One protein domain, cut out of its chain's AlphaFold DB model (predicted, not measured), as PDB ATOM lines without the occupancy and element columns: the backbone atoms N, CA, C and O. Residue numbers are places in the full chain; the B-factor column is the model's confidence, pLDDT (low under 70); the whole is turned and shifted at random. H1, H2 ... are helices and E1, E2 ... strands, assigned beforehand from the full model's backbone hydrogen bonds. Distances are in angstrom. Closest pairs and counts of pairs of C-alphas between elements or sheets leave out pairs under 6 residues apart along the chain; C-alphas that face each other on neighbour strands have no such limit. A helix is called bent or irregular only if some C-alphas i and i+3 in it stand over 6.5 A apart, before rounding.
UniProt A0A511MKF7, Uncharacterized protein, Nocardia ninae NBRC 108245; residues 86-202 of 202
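This is residues 86 to 202 of the 202 residues of an uncharacterized protein of Nocardia ninae NBRC 108245 (UniProt A0A511MKF7). The long helix H4 stands crosswise in the middle of a flat, loose row of parts, with the short helix H1 packed on one side of it and the pair H2 and H3 beyond H1 at one end of the row. On the other side of H4, near its residues 141 to 149, is a small hairpin of two strands, E1 and E2, and the tail of residues 188 to 202 makes the other end. The printed part has 117 residues with four named helices and two named strands, in the order H1, H2, H3, H4, E1, E2; the sheet is antiparallel and the class is mostly helix. The whole is loose, with a radius of gyration of the C-alphas of 18.6 A, and the C-alphas span 60 by 37 by 19 A.

H1, residues 94 to 101, begins at C-alpha 94 at (-38.849, 43.720, -17.338) and is 9.8 A long from first to last C-alpha. H2, residues 105 to 112, is 10.4 A long. H3, residues 117 to 128, is 17.4 A long and irregular, with C-alphas 118 and 121 7.2 A apart. H4, residues 141 to 161, is 30.4 A long and runs from (-58.215, 40.091, -32.113) to (-43.661, 39.451, -5.385). E1, residues 174 to 178, is 13.5 A long. E2, residues 182 to 187, is 15.4 A long and ends at C-alpha 187 at (-62.635, 46.451, -20.461).

H1 touches residues 151 to 158 of H4, the closest C-alphas being those of Ala 95 and Thr 155, 5.4 A apart. H1 and H4 run opposite ways at a steep tilt of 50 degrees. H1 and H2 are close but not clearly touching, with the C-alphas of Ala 94 and Ala 105 closest at 7.4 A. H2 and H3 form a helical hairpin and only just touch, with 3 pairs of C-alphas within 8 A, the closest those of Lys 112 and His 120 at 6.1 A. They run opposite ways at a steep tilt of 43 degrees. H3 and H4 are apart. The closest C-alphas of H4 and E1 are those of Ile 145 and Val 174, 7.3 A apart. E1 and E2 form an antiparallel hairpin at 158 degrees, with N 176 and O 184 within hydrogen-bond range at 2.8 A and N 182 and O 178 at 2.9 A. In H1, H2 and H4 every O i to N i+4 pair is within hydrogen-bond range; in H3, 6 of 8 are.

The two C-alphas farthest apart are those of Asp 116 and Glu 195, 60.7 A. The printed part has no cut and ends at Ser 202, the chain's last residue. The links H3 to H4 and H4 to E1, of 12 residues each, are long. The mean pLDDT of the printed part is 89.2, and residues 190 to 202 are under 70.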
ATOM      1  N   GLY A  86     -46.183  42.883 -33.569       91.88
ATOM      2  CA  GLY A  86     -45.519  42.644 -32.296       91.88
ATOM      3  C   GLY A  86     -46.279  43.234 -31.122       91.88
ATOM      4  O   GLY A  86     -47.386  43.754 -31.254       91.88
ATOM      5  N   PHE A  87     -45.646  43.186 -29.956       93.25
ATOM      6  CA  PHE A  87     -46.111  43.881 -28.764       93.25
ATOM      7  C   PHE A  87     -45.111  44.967 -28.350       93.25
ATOM      8  O   PHE A  87     -43.936  44.945 -28.725       93.25
ATOM      9  N   ARG A  88     -45.584  45.921 -27.545       92.94
ATOM     10  CA  ARG A  88     -44.751  46.906 -26.849       92.94
ATOM     11  C   ARG A  88     -45.179  46.975 -25.387       92.94
ATOM     12  O   ARG A  88     -46.372  46.968 -25.086       92.94
ATOM     13  N   ALA A  89     -44.210  47.030 -24.481       93.19
ATOM     14  CA  ALA A  89     -44.442  47.179 -23.049       93.19
ATOM     15  C   ALA A  89     -43.646  48.382 -22.532       93.19
ATOM     16  O   ALA A  89     -42.461  48.515 -22.820       93.19
ATOM     17  N   TYR A  90     -44.289  49.246 -21.746       93.00
ATOM     18  CA  TYR A  90     -43.683  50.475 -21.223       93.00
ATOM     19  C   TYR A  90     -43.730  50.529 -19.697       93.00
ATOM     20  O   TYR A  90     -44.408  49.734 -19.043       93.00
ATOM     21  N   ALA A  91     -43.006  51.497 -19.129       90.44
ATOM     22  CA  ALA A  91     -42.862  51.787 -17.698       90.44
ATOM     23  C   ALA A  91     -42.196  50.679 -16.859       90.44
ATOM     24  O   ALA A  91     -41.172  50.926 -16.219       90.44
ATOM     25  N   LYS A  92     -42.749  49.460 -16.836       93.00
ATOM     26  CA  LYS A  92     -42.217  48.300 -16.096       93.00
ATOM     27  C   LYS A  92     -42.130  47.044 -16.986       93.00
ATOM     28  O   LYS A  92     -42.719  46.022 -16.640       93.00
ATOM     29  N   PRO A  93     -41.372  47.074 -18.098       94.44
ATOM     30  CA  PRO A  93     -41.405  46.008 -19.105       94.44
ATOM     31  C   PRO A  93     -40.659  44.730 -18.699       94.44
ATOM     32  O   PRO A  93     -40.914  43.672 -19.259       94.44
ATOM     33  N   ALA A  94     -39.785  44.794 -17.688       94.56
ATOM     34  CA  ALA A  94     -38.849  43.720 -17.338       94.56
ATOM     35  C   ALA A  94     -39.486  42.331 -17.135       94.56
ATOM     36  O   ALA A  94     -38.834  41.318 -17.376       94.56
ATOM     37  N   ALA A  95     -40.730  42.263 -16.652       95.44
ATOM     38  CA  ALA A  95     -41.425  40.989 -16.468       95.44
ATOM     39  C   ALA A  95     -41.793  40.342 -17.812       95.44
ATOM     40  O   ALA A  95     -41.569  39.150 -18.011       95.44
ATOM     41  N   VAL A  96     -42.316  41.151 -18.734       96.56
ATOM     42  CA  VAL A  96     -42.717  40.743 -20.083       96.56
ATOM     43  C   VAL A  96     -41.485  40.467 -20.946       96.56
ATOM     44  O   VAL A  96     -41.421  39.424 -21.588       96.56
ATOM     45  N   GLU A  97     -40.477  41.344 -20.893       95.25
ATOM     46  CA  GLU A  97     -39.199  41.159 -21.594       95.25
ATOM     47  C   GLU A  97     -38.546  39.837 -21.197       95.25
ATOM     48  O   GLU A  97     -38.211  39.036 -22.057       95.25
ATOM     49  N   ARG A  98     -38.437  39.531 -19.901       95.12
ATOM     50  CA  ARG A  98     -37.847  38.253 -19.478       95.12
ATOM     51  C   ARG A  98     -38.651  37.043 -19.917       95.12
ATOM     52  O   ARG A  98     -38.048  36.011 -20.189       95.12
ATOM     53  N   LEU A  99     -39.977  37.147 -19.942       96.19
ATOM     54  CA  LEU A  99     -40.827  36.030 -20.330       96.19
ATOM     55  C   LEU A  99     -40.671  35.692 -21.815       96.19
ATOM     56  O   LEU A  99     -40.498  34.524 -22.146       96.19
ATOM     57  N   PHE A 100     -40.742  36.699 -22.687       95.81
ATOM     58  CA  PHE A 100     -40.724  36.484 -24.134       95.81
ATOM     59  C   PHE A 100     -39.320  36.553 -24.726       95.81
ATOM     60  O   PHE A 100     -38.990  35.740 -25.575       95.81
ATOM     61  N   ASN A 101     -38.452  37.442 -24.247       94.19
ATOM     62  CA  ASN A 101     -37.098  37.601 -24.782       94.19
ATOM     63  C   ASN A 101     -36.072  36.702 -24.073       94.19
ATOM     64  O   ASN A 101     -34.976  36.506 -24.582       94.19
ATOM     65  N   GLY A 102     -36.378  36.211 -22.866       94.75
ATOM     66  CA  GLY A 102     -35.430  35.495 -22.002       94.75
ATOM     67  C   GLY A 102     -34.474  36.405 -21.214       94.75
ATOM     68  O   GLY A 102     -33.778  35.943 -20.311       94.75
ATOM     69  N   TYR A 103     -34.457  37.711 -21.498       95.12
ATOM     70  CA  TYR A 103     -33.635  38.720 -20.824       95.12
ATOM     71  C   TYR A 103     -34.382  40.056 -20.708       95.12
ATOM     72  O   TYR A 103     -35.394  40.263 -21.366       95.12
ATOM     73  N   ASP A 104     -33.889  40.958 -19.857       94.62
ATOM     74  CA  ASP A 104     -34.320  42.361 -19.813       94.62
ATOM     75  C   ASP A 104     -33.143  43.307 -20.072       94.62
ATOM     76  O   ASP A 104     -31.973  42.906 -19.998       94.62
ATOM     77  N   ALA A 105     -33.443  44.587 -20.302       92.56
ATOM     78  CA  ALA A 105     -32.430  45.619 -20.560       92.56
ATOM     79  C   ALA A 105     -31.342  45.695 -19.467       92.56
ATOM     80  O   ALA A 105     -30.185  46.024 -19.737       92.56
ATOM     81  N   ARG A 106     -31.682  45.352 -18.214       94.81
ATOM     82  CA  ARG A 106     -30.720  45.310 -17.104       94.81
ATOM     83  C   ARG A 106     -29.674  44.211 -17.296       94.81
ATOM     84  O   ARG A 106     -28.497  44.463 -17.037       94.81
ATOM     85  N   LEU A 107     -30.089  43.003 -17.681       94.75
ATOM     86  CA  LEU A 107     -29.159  41.902 -17.932       94.75
ATOM     87  C   LEU A 107     -28.247  42.227 -19.117       94.75
ATOM     88  O   LEU A 107     -27.032  42.075 -19.007       94.75
ATOM     89  N   GLU A 108     -28.812  42.740 -20.207       94.81
ATOM     90  CA  GLU A 108     -28.034  43.139 -21.381       94.81
ATOM     91  C   GLU A 108     -26.988  44.211 -21.034       94.81
ATOM     92  O   GLU A 108     -25.810  44.054 -21.362       94.81
ATOM     93  N   ALA A 109     -27.379  45.261 -20.305       95.56
ATOM     94  CA  ALA A 109     -26.462  46.310 -19.865       95.56
ATOM     95  C   ALA A 109     -25.347  45.768 -18.952       95.56
ATOM     96  O   ALA A 109     -24.187  46.162 -19.085       95.56
ATOM     97  N   ALA A 110     -25.674  44.838 -18.048       96.44
ATOM     98  CA  ALA A 110     -24.689  44.207 -17.173       96.44
ATOM     99  C   ALA A 110     -23.662  43.375 -17.959       96.44
ATOM    100  O   ALA A 110     -22.476  43.433 -17.639       96.44
ATOM    101  N   LEU A 111     -24.096  42.642 -18.991       95.38
ATOM    102  CA  LEU A 111     -23.207  41.882 -19.875       95.38
ATOM    103  C   LEU A 111     -22.311  42.815 -20.693       95.38
ATOM    104  O   LEU A 111     -21.089  42.673 -20.664       95.38
ATOM    105  N   LYS A 112     -22.901  43.816 -21.358       94.94
ATOM    106  CA  LYS A 112     -22.178  44.817 -22.160       94.94
ATOM    107  C   LYS A 112     -21.147  45.593 -21.340       94.94
ATOM    108  O   LYS A 112     -20.080  45.908 -21.855       94.94
ATOM    109  N   GLY A 113     -21.420  45.848 -20.060       96.06
ATOM    110  CA  GLY A 113     -20.485  46.496 -19.135       96.06
ATOM    111  C   GLY A 113     -19.290  45.635 -18.697       96.06
ATOM    112  O   GLY A 113     -18.445  46.118 -17.944       96.06
ATOM    113  N   LYS A 114     -19.220  44.363 -19.112       96.94
ATOM    114  CA  LYS A 114     -18.129  43.428 -18.781       96.94
ATOM    115  C   LYS A 114     -17.305  42.985 -19.986       96.94
ATOM    116  O   LYS A 114     -16.372  42.208 -19.808       96.94
ATOM    117  N   ILE A 115     -17.634  43.471 -21.176       95.75
ATOM    118  CA  ILE A 115     -16.992  43.087 -22.432       95.75
ATOM    119  C   ILE A 115     -16.680  44.321 -23.275       95.75
ATOM    120  O   ILE A 115     -17.263  45.390 -23.077       95.75
ATOM    121  N   ASP A 116     -15.805  44.150 -24.259       96.88
ATOM    122  CA  ASP A 116     -15.459  45.219 -25.187       96.88
ATOM    123  C   ASP A 116     -16.655  45.644 -26.045       96.88
ATOM    124  O   ASP A 116     -17.446  44.816 -26.504       96.88
ATOM    125  N   VAL A 117     -16.729  46.946 -26.335       96.38
ATOM    126  CA  VAL A 117     -17.775  47.550 -27.184       96.38
ATOM    127  C   VAL A 117     -17.840  46.889 -28.563       96.38
ATOM    128  O   VAL A 117     -18.924  46.701 -29.109       96.38
ATOM    129  N   ALA A 118     -16.698  46.441 -29.096       97.31
ATOM    130  CA  ALA A 118     -16.627  45.707 -30.359       97.31
ATOM    131  C   ALA A 118     -17.421  44.383 -30.349       97.31
ATOM    132  O   ALA A 118     -17.848  43.923 -31.402       97.31
ATOM    133  N   SER A 119     -17.653  43.788 -29.172       96.56
ATOM    134  CA  SER A 119     -18.423  42.545 -29.010       96.56
ATOM    135  C   SER A 119     -19.920  42.782 -28.776       96.56
ATOM    136  O   SER A 119     -20.702  41.830 -28.780       96.56
ATOM    137  N   HIS A 120     -20.354  44.032 -28.563       96.06
ATOM    138  CA  HIS A 120     -21.755  44.351 -28.257       96.06
ATOM    139  C   HIS A 120     -22.749  43.889 -29.335       96.06
ATOM    140  O   HIS A 120     -23.796  43.373 -28.939       96.06
ATOM    141  N   PRO A 121     -22.468  44.012 -30.652       96.44
ATOM    142  CA  PRO A 121     -23.385  43.527 -31.684       96.44
ATOM    143  C   PRO A 121     -23.594  42.008 -31.640       96.44
ATOM    144  O   PRO A 121     -24.719  41.541 -31.797       96.44
ATOM    145  N   GLU A 122     -22.536  41.236 -31.372       95.31
ATOM    146  CA  GLU A 122     -22.633  39.773 -31.307       95.31
ATOM    147  C   GLU A 122     -23.428  39.326 -30.074       95.31
ATOM    148  O   GLU A 122     -24.286  38.452 -30.174       95.31
ATOM    149  N   ILE A 123     -23.232  39.981 -28.923       94.12
ATOM    150  CA  ILE A 123     -24.072  39.727 -27.744       94.12
ATOM    151  C   ILE A 123     -25.537  40.060 -28.018       94.12
ATOM    152  O   ILE A 123     -26.405  39.262 -27.670       94.12
ATOM    153  N   ALA A 124     -25.824  41.198 -28.655       93.38
ATOM    154  CA  ALA A 124     -27.196  41.569 -28.995       93.38
ATOM    155  C   ALA A 124     -27.862  40.509 -29.888       93.38
ATOM    156  O   ALA A 124     -29.008  40.139 -29.647       93.38
ATOM    157  N   LYS A 125     -27.123  39.960 -30.857       95.06
ATOM    158  CA  LYS A 125     -27.584  38.872 -31.729       95.06
ATOM    159  C   LYS A 125     -27.846  37.564 -30.973       95.06
ATOM    160  O   LYS A 125     -28.842  36.896 -31.232       95.06
ATOM    161  N   ILE A 126     -26.967  37.182 -30.045       94.75
ATOM    162  CA  ILE A 126     -27.151  35.970 -29.226       94.75
ATOM    163  C   ILE A 126     -28.399  36.098 -28.350       94.75
ATOM    164  O   ILE A 126     -29.182  35.150 -28.252       94.75
ATOM    165  N   LEU A 127     -28.576  37.262 -27.722       94.50
ATOM    166  CA  LEU A 127     -29.721  37.548 -26.866       94.50
ATOM    167  C   LEU A 127     -31.025  37.579 -27.670       94.50
ATOM    168  O   LEU A 127     -31.991  36.936 -27.271       94.50
ATOM    169  N   SER A 128     -31.058  38.258 -28.820       91.62
ATOM    170  CA  SER A 128     -32.263  38.316 -29.659       91.62
ATOM    171  C   SER A 128     -32.668  36.948 -30.211       91.62
ATOM    172  O   SER A 128     -33.858  36.684 -30.345       91.62
ATOM    173  N   ALA A 129     -31.714  36.041 -30.438       93.75
ATOM    174  CA  ALA A 129     -32.002  34.665 -30.842       93.75
ATOM    175  C   ALA A 129     -32.724  33.828 -29.766       93.75
ATOM    176  O   ALA A 129     -33.208  32.744 -30.078       93.75
ATOM    177  N   GLN A 130     -32.792  34.301 -28.513       92.06
ATOM    178  CA  GLN A 130     -33.554  33.642 -27.445       92.06
ATOM    179  C   GLN A 130     -35.024  34.072 -27.410       92.06
ATOM    180  O   GLN A 130     -35.814  33.473 -26.679       92.06
ATOM    181  N   ALA A 131     -35.388  35.117 -28.157       92.25
ATOM    182  CA  ALA A 131     -36.728  35.665 -28.107       92.25
ATOM    183  C   ALA A 131     -37.754  34.730 -28.757       92.25
ATOM    184  O   ALA A 131     -37.553  34.188 -29.842       92.25
ATOM    185  N   MET A 132     -38.885  34.578 -28.078       91.44
ATOM    186  CA  MET A 132     -40.100  33.950 -28.567       91.44
ATOM    187  C   MET A 132     -41.117  35.055 -28.811       91.44
ATOM    188  O   MET A 132     -41.614  35.650 -27.856       91.44
ATOM    189  N   ASP A 133     -41.420  35.331 -30.077       90.19
ATOM    190  CA  ASP A 133     -42.445  36.310 -30.427       90.19
ATOM    191  C   ASP A 133     -43.840  35.731 -30.138       90.19
ATOM    192  O   ASP A 133     -44.229  34.733 -30.759       90.19
ATOM    193  N   PRO A 134     -44.603  36.304 -29.189       94.31
ATOM    194  CA  PRO A 134     -45.942  35.824 -28.900       94.31
ATOM    195  C   PRO A 134     -46.981  36.335 -29.904       94.31
ATOM    196  O   PRO A 134     -48.131  35.912 -29.807       94.31
ATOM    197  N   VAL A 135     -46.626  37.237 -30.831       94.25
ATOM    198  CA  VAL A 135     -47.549  37.897 -31.766       94.25
ATOM    199  C   VAL A 135     -47.258  37.457 -33.208       94.25
ATOM    200  O   VAL A 135     -46.534  38.133 -33.932       94.25
ATOM    201  N   PRO A 136     -47.834  36.339 -33.681       90.06
ATOM    202  CA  PRO A 136     -47.743  35.980 -35.088       90.06
ATOM    203  C   PRO A 136     -48.509  36.980 -35.966       90.06
ATOM    204  O   PRO A 136     -49.542  37.529 -35.569       90.06
ATOM    205  N   ALA A 137     -48.052  37.145 -37.208       87.50
ATOM    206  CA  ALA A 137     -48.783  37.902 -38.218       87.50
ATOM    207  C   ALA A 137     -50.204  37.334 -38.400       87.50
ATOM    208  O   ALA A 137     -50.390  36.125 -38.548       87.50
ATOM    209  N   GLY A 138     -51.212  38.210 -38.379       88.12
ATOM    210  CA  GLY A 138     -52.619  37.811 -38.485       88.12
ATOM    211  C   GLY A 138     -53.221  37.214 -37.207       88.12
ATOM    212  O   GLY A 138     -54.259  36.557 -37.288       88.12
ATOM    213  N   MET A 139     -52.599  37.426 -36.039       94.19
ATOM    214  CA  MET A 139     -53.169  37.055 -34.739       94.19
ATOM    215  C   MET A 139     -54.634  37.528 -34.614       94.19
ATOM    216  O   MET A 139     -54.908  38.720 -34.783       94.19
ATOM    217  N   PRO A 140     -55.584  36.632 -34.278       93.94
ATOM    218  CA  PRO A 140     -56.970  37.018 -34.047       93.94
ATOM    219  C   PRO A 140     -57.103  38.052 -32.924       93.94
ATOM    220  O   PRO A 140     -56.463  37.942 -31.877       93.94
ATOM    221  N   LEU A 141     -58.000  39.026 -33.098       92.94
ATOM    222  CA  LEU A 141     -58.215  40.091 -32.113       92.94
ATOM    223  C   LEU A 141     -58.512  39.575 -30.684       92.94
ATOM    224  O   LEU A 141     -57.941  40.126 -29.739       92.94
ATOM    225  N   PRO A 142     -59.335  38.522 -30.471       94.62
ATOM    226  CA  PRO A 142     -59.543  37.962 -29.133       94.62
ATOM    227  C   PRO A 142     -58.256  37.444 -28.475       94.62
ATOM    228  O   PRO A 142     -58.075  37.634 -27.271       94.62
ATOM    229  N   ASP A 143     -57.351  36.849 -29.257       96.75
ATOM    230  CA  ASP A 143     -56.070  36.334 -28.765       96.75
ATOM    231  C   ASP A 143     -55.117  37.482 -28.421       96.75
ATOM    232  O   ASP A 143     -54.488  37.462 -27.362       96.75
ATOM    233  N   ALA A 144     -55.079  38.540 -29.240       95.44
ATOM    234  CA  ALA A 144     -54.316  39.754 -28.944       95.44
ATOM    235  C   ALA A 144     -54.792  40.426 -27.644       95.44
ATOM    236  O   ALA A 144     -53.987  40.816 -26.794       95.44
ATOM    237  N   ILE A 145     -56.112  40.501 -27.438       95.31
ATOM    238  CA  ILE A 145     -56.725  40.996 -26.197       95.31
ATOM    239  C   ILE A 145     -56.321  40.121 -25.004       95.31
ATOM    240  O   ILE A 145     -55.982  40.647 -23.938       95.31
ATOM    241  N   ALA A 146     -56.371  38.794 -25.150       96.75
ATOM    242  CA  ALA A 146     -55.995  37.862 -24.090       96.75
ATOM    243  C   ALA A 146     -54.506  37.989 -23.731       96.75
ATOM    244  O   ALA A 146     -54.171  38.083 -22.547       96.75
ATOM    245  N   LEU A 147     -53.630  38.085 -24.734       96.88
ATOM    246  CA  LEU A 147     -52.197  38.296 -24.559       96.88
ATOM    247  C   LEU A 147     -51.902  39.626 -23.851       96.88
ATOM    248  O   LEU A 147     -51.135  39.647 -22.888       96.88
ATOM    249  N   ALA A 148     -52.552  40.723 -24.253       95.69
ATOM    250  CA  ALA A 148     -52.407  42.021 -23.595       95.69
ATOM    251  C   ALA A 148     -52.773  41.956 -22.102       95.69
ATOM    252  O   ALA A 148     -52.023  42.436 -21.249       95.69
ATOM    253  N   ARG A 149     -53.887  41.295 -21.755       95.69
ATOM    254  CA  ARG A 149     -54.280  41.085 -20.349       95.69
ATOM    255  C   ARG A 149     -53.263  40.239 -19.596       95.69
ATOM    256  O   ARG A 149     -52.917  40.580 -18.465       95.69
ATOM    257  N   PHE A 150     -52.787  39.162 -20.212       96.25
ATOM    258  CA  PHE A 150     -51.796  38.272 -19.619       96.25
ATOM    259  C   PHE A 150     -50.493  39.016 -19.296       96.25
ATOM    260  O   PHE A 150     -50.005  38.924 -18.171       96.25
ATOM    261  N   MET A 151     -49.984  39.845 -20.214       96.75
ATOM    262  CA  MET A 151     -48.789  40.671 -19.987       96.75
ATOM    263  C   MET A 151     -48.937  41.611 -18.781       96.75
ATOM    264  O   MET A 151     -48.017  41.737 -17.965       96.75
ATOM    265  N   VAL A 152     -50.106  42.242 -18.618       95.69
ATOM    266  CA  VAL A 152     -50.377  43.102 -17.455       95.69
ATOM    267  C   VAL A 152     -50.458  42.280 -16.166       95.69
ATOM    268  O   VAL A 152     -49.877  42.678 -15.158       95.69
ATOM    269  N   GLN A 153     -51.113  41.115 -16.189       95.06
ATOM    270  CA  GLN A 153     -51.196  40.216 -15.030       95.06
ATOM    271  C   GLN A 153     -49.817  39.725 -14.579       95.06
ATOM    272  O   GLN A 153     -49.522  39.742 -13.383       95.06
ATOM    273  N   ILE A 154     -48.956  39.337 -15.522       95.69
ATOM    274  CA  ILE A 154     -47.569  38.948 -15.242       95.69
ATOM    275  C   ILE A 154     -46.817  40.102 -14.595       95.69
ATOM    276  O   ILE A 154     -46.157  39.908 -13.579       95.69
ATOM    277  N   THR A 155     -46.934  41.306 -15.152       96.31
ATOM    278  CA  THR A 155     -46.238  42.485 -14.625       96.31
ATOM    279  C   THR A 155     -46.727  42.843 -13.221       96.31
ATOM    280  O   THR A 155     -45.909  43.147 -12.353       96.31
ATOM    281  N   ALA A 156     -48.033  42.742 -12.963       95.25
ATOM    282  CA  ALA A 156     -48.609  42.956 -11.639       95.25
ATOM    283  C   ALA A 156     -48.123  41.907 -10.627       95.25
ATOM    284  O   ALA A 156     -47.670  42.251  -9.538       95.25
ATOM    285  N   GLY A 157     -48.131  40.622 -10.998       95.12
ATOM    286  CA  GLY A 157     -47.572  39.557 -10.163       95.12
ATOM    287  C   GLY A 157     -46.081  39.768  -9.888       95.12
ATOM    288  O   GLY A 157     -45.637  39.696  -8.743       95.12
ATOM    289  N   PHE A 158     -45.312  40.104 -10.923       94.19
ATOM    290  CA  PHE A 158     -43.886  40.390 -10.817       94.19
ATOM    291  C   PHE A 158     -43.603  41.582  -9.891       94.19
ATOM    292  O   PHE A 158     -42.694  41.505  -9.069       94.19
ATOM    293  N   SER A 159     -44.388  42.661  -9.987       94.19
ATOM    294  CA  SER A 159     -44.318  43.822  -9.088       94.19
ATOM    295  C   SER A 159     -44.601  43.426  -7.639       94.19
ATOM    296  O   SER A 159     -43.792  43.710  -6.760       94.19
ATOM    297  N   ARG A 160     -45.696  42.696  -7.410       93.94
ATOM    298  CA  ARG A 160     -46.163  42.285  -6.082       93.94
ATOM    299  C   ARG A 160     -45.179  41.389  -5.330       93.94
ATOM    300  O   ARG A 160     -45.054  41.508  -4.115       93.94
ATOM    301  N   PHE A 161     -44.537  40.447  -6.022       93.62
ATOM    302  CA  PHE A 161     -43.661  39.451  -5.385       93.62
ATOM    303  C   PHE A 161     -42.180  39.840  -5.380       93.62
ATOM    304  O   PHE A 161     -41.374  39.194  -4.707       93.62
ATOM    305  N   LYS A 162     -41.793  40.887  -6.110       91.19
ATOM    306  CA  LYS A 162     -40.433  41.420  -6.071       91.19
ATOM    307  C   LYS A 162     -40.234  42.255  -4.804       91.19
ATOM    308  O   LYS A 162     -41.107  43.011  -4.399       91.19
ATOM    309  N   LEU A 163     -39.038  42.182  -4.216       89.38
ATOM    310  CA  LEU A 163     -38.656  43.080  -3.124       89.38
ATOM    311  C   LEU A 163     -38.699  44.545  -3.595       89.38
ATOM    312  O   LEU A 163     -37.973  44.928  -4.517       89.38
ATOM    313  N   GLY A 164     -39.528  45.355  -2.941       88.94
ATOM    314  CA  GLY A 164     -39.714  46.767  -3.259       88.94
ATOM    315  C   GLY A 164     -41.181  47.194  -3.162       88.94
ATOM    316  O   GLY A 164     -42.013  46.427  -2.681       88.94
ATOM    317  N   PRO A 165     -41.499  48.428  -3.585       86.56
ATOM    318  CA  PRO A 165     -42.876  48.896  -3.643       86.56
ATOM    319  C   PRO A 165     -43.661  48.161  -4.732       86.56
ATOM    320  O   PRO A 165     -43.158  47.962  -5.842       86.56
ATOM    321  N   ASP A 166     -44.916  47.834  -4.427       89.44
ATOM    322  CA  ASP A 166     -45.853  47.311  -5.415       89.44
ATOM    323  C   ASP A 166     -46.377  48.466  -6.283       89.44
ATOM    324  O   ASP A 166     -47.186  49.283  -5.847       89.44
ATOM    325  N   THR A 167     -45.828  48.588  -7.493       91.00
ATOM    326  CA  THR A 167     -46.041  49.741  -8.391       91.00
ATOM    327  C   THR A 167     -46.950  49.441  -9.580       91.00
ATOM    328  O   THR A 167     -47.329  50.366 -10.293       91.00
ATOM    329  N   VAL A 168     -47.300  48.172  -9.809       91.50
ATOM    330  CA  VAL A 168     -48.178  47.745 -10.905       91.50
ATOM    331  C   VAL A 168     -49.259  46.838 -10.339       91.50
ATOM    332  O   VAL A 168     -48.970  45.758  -9.841       91.50
ATOM    333  N   GLY A 169     -50.516  47.258 -10.450       88.12
ATOM    334  CA  GLY A 169     -51.648  46.493  -9.947       88.12
ATOM    335  C   GLY A 169     -52.986  47.158 -10.249       88.12
ATOM    336  O   GLY A 169     -53.081  48.072 -11.069       88.12
ATOM    337  N   GLY A 170     -54.029  46.695  -9.559       87.00
ATOM    338  CA  GLY A 170     -55.402  47.149  -9.773       87.00
ATOM    339  C   GLY A 170     -56.054  46.549 -11.027       87.00
ATOM    340  O   GLY A 170     -55.488  45.651 -11.656       87.00
ATOM    341  N   PRO A 171     -57.274  46.995 -11.383       87.25
ATOM    342  CA  PRO A 171     -57.970  46.445 -12.541       87.25
ATOM    343  C   PRO A 171     -57.264  46.823 -13.855       87.25
ATOM    344  O   PRO A 171     -56.611  47.866 -13.942       87.25
ATOM    345  N   VAL A 172     -57.412  45.982 -14.879       90.00
ATOM    346  CA  VAL A 172     -56.789  46.166 -16.199       90.00
ATOM    347  C   VAL A 172     -57.811  46.736 -17.172       90.00
ATOM    348  O   VAL A 172     -58.884  46.158 -17.346       90.00
ATOM    349  N   GLU A 173     -57.463  47.844 -17.819       92.06
ATOM    350  CA  GLU A 173     -58.244  48.423 -18.911       92.06
ATOM    351  C   GLU A 173     -57.658  47.975 -20.245       92.06
ATOM    352  O   GLU A 173     -56.441  47.896 -20.405       92.06
ATOM    353  N   VAL A 174     -58.527  47.629 -21.186       94.06
ATOM    354  CA  VAL A 174     -58.156  47.137 -22.509       94.06
ATOM    355  C   VAL A 174     -59.081  47.770 -23.528       94.06
ATOM    356  O   VAL A 174     -60.304  47.697 -23.390       94.06
ATOM    357  N   ALA A 175     -58.487  48.338 -24.567       94.69
ATOM    358  CA  ALA A 175     -59.174  48.795 -25.759       94.69
ATOM    359  C   ALA A 175     -58.553  48.138 -26.994       94.69
ATOM    360  O   ALA A 175     -57.392  47.729 -26.969       94.69
ATOM    361  N   SER A 176     -59.331  48.043 -28.062       94.19
ATOM    362  CA  SER A 176     -58.884  47.619 -29.384       94.19
ATOM    363  C   SER A 176     -59.177  48.700 -30.410       94.19
ATOM    364  O   SER A 176     -60.148  49.440 -30.271       94.19
ATOM    365  N   ILE A 177     -58.383  48.737 -31.474       93.81
ATOM    366  CA  ILE A 177     -58.668  49.517 -32.675       93.81
ATOM    367  C   ILE A 177     -58.604  48.538 -33.843       93.81
ATOM    368  O   ILE A 177     -57.600  47.849 -33.999       93.81
ATOM    369  N   ASN A 178     -59.675  48.442 -34.627       90.38
ATOM    370  CA  ASN A 178     -59.697  47.671 -35.869       90.38
ATOM    371  C   ASN A 178     -60.437  48.463 -36.965       90.38
ATOM    372  O   ASN A 178     -61.177  49.397 -36.662       90.38
ATOM    373  N   LEU A 179     -60.245  48.103 -38.236       88.44
ATOM    374  CA  LEU A 179     -60.822  48.841 -39.371       88.44
ATOM    375  C   LEU A 179     -62.353  48.764 -39.453       88.44
ATOM    376  O   LEU A 179     -62.992  49.679 -39.962       88.44
ATOM    377  N   HIS A 180     -62.947  47.667 -38.981       87.06
ATOM    378  CA  HIS A 180     -64.381  47.415 -39.128       87.06
ATOM    379  C   HIS A 180     -65.219  48.152 -38.079       87.06
ATOM    380  O   HIS A 180     -66.334  48.584 -38.360       87.06
ATOM    381  N   GLU A 181     -64.694  48.282 -36.864       86.94
ATOM    382  CA  GLU A 181     -65.417  48.774 -35.691       86.94
ATOM    383  C   GLU A 181     -64.791  50.033 -35.086       86.94
ATOM    384  O   GLU A 181     -65.386  50.633 -34.187       86.94
ATOM    385  N   GLY A 182     -63.609  50.431 -35.563       90.06
ATOM    386  CA  GLY A 182     -62.831  51.529 -35.011       90.06
ATOM    387  C   GLY A 182     -62.314  51.223 -33.605       90.06
ATOM    388  O   GLY A 182     -62.010  50.080 -33.255       90.06
ATOM    389  N   PHE A 183     -62.197  52.272 -32.792       91.94
ATOM    390  CA  PHE A 183     -61.826  52.162 -31.384       91.94
ATOM    391  C   PHE A 183     -62.972  51.566 -30.550       91.94
ATOM    392  O   PHE A 183     -64.109  52.040 -30.604       91.94
ATOM    393  N   ARG A 184     -62.660  50.570 -29.716       91.75
ATOM    394  CA  ARG A 184     -63.598  49.917 -28.796       91.75
ATOM    395  C   ARG A 184     -62.954  49.641 -27.446       91.75
ATOM    396  O   ARG A 184     -61.878  49.055 -27.373       91.75
ATOM    397  N   TRP A 185     -63.653  49.980 -26.368       92.62
ATOM    398  CA  TRP A 185     -63.317  49.484 -25.036       92.62
ATOM    399  C   TRP A 185     -63.747  48.023 -24.899       92.62
ATOM    400  O   TRP A 185     -64.908  47.693 -25.112       92.62
ATOM    401  N   ILE A 186     -62.817  47.153 -24.508       92.12
ATOM    402  CA  ILE A 186     -63.090  45.743 -24.188       92.12
ATOM    403  C   ILE A 186     -63.229  45.556 -22.675       92.12
ATOM    404  O   ILE A 186     -63.976  44.710 -22.197       92.12
ATOM    405  N   ALA A 187     -62.461  46.316 -21.899       89.00
ATOM    406  CA  ALA A 187     -62.635  46.451 -20.461       89.00
ATOM    407  C   ALA A 187     -62.219  47.861 -20.056       89.00
ATOM    408  O   ALA A 187     -61.113  48.289 -20.377       89.00
ATOM    409  N   ARG A 188     -63.080  48.567 -19.334       86.44
ATOM    410  CA  ARG A 188     -62.823  49.924 -18.859       86.44
ATOM    411  C   ARG A 188     -63.280  50.040 -17.418       86.44
ATOM    412  O   ARG A 188     -64.227  49.374 -17.002       86.44
ATOM    413  N   LYS A 189     -62.608  50.875 -16.640       79.06
ATOM    414  CA  LYS A 189     -63.057  51.215 -15.299       79.06
ATOM    415  C   LYS A 189     -64.019  52.390 -15.392       79.06
ATOM    416  O   LYS A 189     -63.685  53.448 -15.920       79.06
ATOM    417  N   HIS A 190     -65.196  52.231 -14.807       68.12
ATOM    418  CA  HIS A 190     -66.127  53.335 -14.612       68.12
ATOM    419  C   HIS A 190     -65.793  54.018 -13.286       68.12
ATOM    420  O   HIS A 190     -66.393  53.742 -12.253       68.12
ATOM    421  N   TYR A 191     -64.764  54.867 -13.298       59.34
ATOM    422  CA  TYR A 191     -64.395  55.658 -12.118       59.34
ATOM    423  C   TYR A 191     -65.344  56.830 -11.860       59.34
ATOM    424  O   TYR A 191     -65.352  57.388 -10.766       59.34
ATOM    425  N   PHE A 192     -66.137  57.196 -12.865       60.88
ATOM    426  CA  PHE A 192     -67.069  58.310 -12.813       60.88
ATOM    427  C   PHE A 192     -68.483  57.836 -13.128       60.88
ATOM    428  O   PHE A 192     -68.678  56.821 -13.801       60.88
ATOM    429  N   THR A 193     -69.466  58.580 -12.630       60.62
ATOM    430  CA  THR A 193     -70.879  58.312 -12.893       60.62
ATOM    431  C   THR A 193     -71.193  58.475 -14.386       60.62
ATOM    432  O   THR A 193     -70.416  59.074 -15.135       60.62
ATOM    433  N   ALA A 194     -72.312  57.912 -14.851       65.38
ATOM    434  CA  ALA A 194     -72.686  57.943 -16.269       65.38
ATOM    435  C   ALA A 194     -72.773  59.379 -16.827       65.38
ATOM    436  O   ALA A 194     -72.447  59.614 -17.988       65.38
ATOM    437  N   GLU A 195     -73.112  60.360 -15.986       63.28
ATOM    438  CA  GLU A 195     -73.194  61.776 -16.358       63.28
ATOM    439  C   GLU A 195     -71.838  62.373 -16.771       63.28
ATOM    440  O   GLU A 195     -71.808  63.317 -17.561       63.28
ATOM    441  N   LEU A 196     -70.731  61.816 -16.265       58.53
ATOM    442  CA  LEU A 196     -69.352  62.206 -16.583       58.53
ATOM    443  C   LEU A 196     -68.726  61.338 -17.695       58.53
ATOM    444  O   LEU A 196     -67.620  61.630 -18.142       58.53
ATOM    445  N   ASN A 197     -69.436  60.305 -18.165       57.97
ATOM    446  CA  ASN A 197     -69.027  59.394 -19.241       57.97
ATOM    447  C   ASN A 197     -70.011  59.454 -20.433       57.97
ATOM    448  O   ASN A 197     -70.518  58.430 -20.890       57.97
ATOM    449  N   GLN A 198     -70.328  60.653 -20.932       52.41
ATOM    450  CA  GLN A 198     -71.316  60.816 -22.008       52.41
ATOM    451  C   GLN A 198     -70.803  60.267 -23.351       52.41
ATOM    452  O   GLN A 198     -69.762  60.701 -23.843       52.41
ATOM    453  N   GLY A 199     -71.568  59.354 -23.966       52.16
ATOM    454  CA  GLY A 199     -71.307  58.827 -25.315       52.16
ATOM    455  C   GLY A 199     -71.214  57.303 -25.439       52.16
ATOM    456  O   GLY A 199     -71.012  56.816 -26.548       52.16
ATOM    457  N   GLU A 200     -71.377  56.544 -24.352       52.28
ATOM    458  CA  GLU A 200     -71.278  55.078 -24.375       52.28
ATOM    459  C   GLU A 200     -72.627  54.420 -24.034       52.28
ATOM    460  O   GLU A 200     -73.288  54.850 -23.085       52.28
ATOM    461  N   PRO A 201     -73.074  53.399 -24.791       44.97
ATOM    462  CA  PRO A 201     -74.201  52.580 -24.371       44.97
ATOM    463  C   PRO A 201     -73.793  51.721 -23.166       44.97
ATOM    464  O   PRO A 201     -72.725  51.107 -23.172       44.97
ATOM    465  N   SER A 202     -74.652  51.725 -22.146       46.59
ATOM    466  CA  SER A 202     -74.580  50.895 -20.933       46.59
ATOM    467  C   SER A 202     -74.645  49.401 -21.221       46.59
ATOM    468  O   SER A 202     -75.480  49.044 -22.086       46.59
TER     469      SER A 202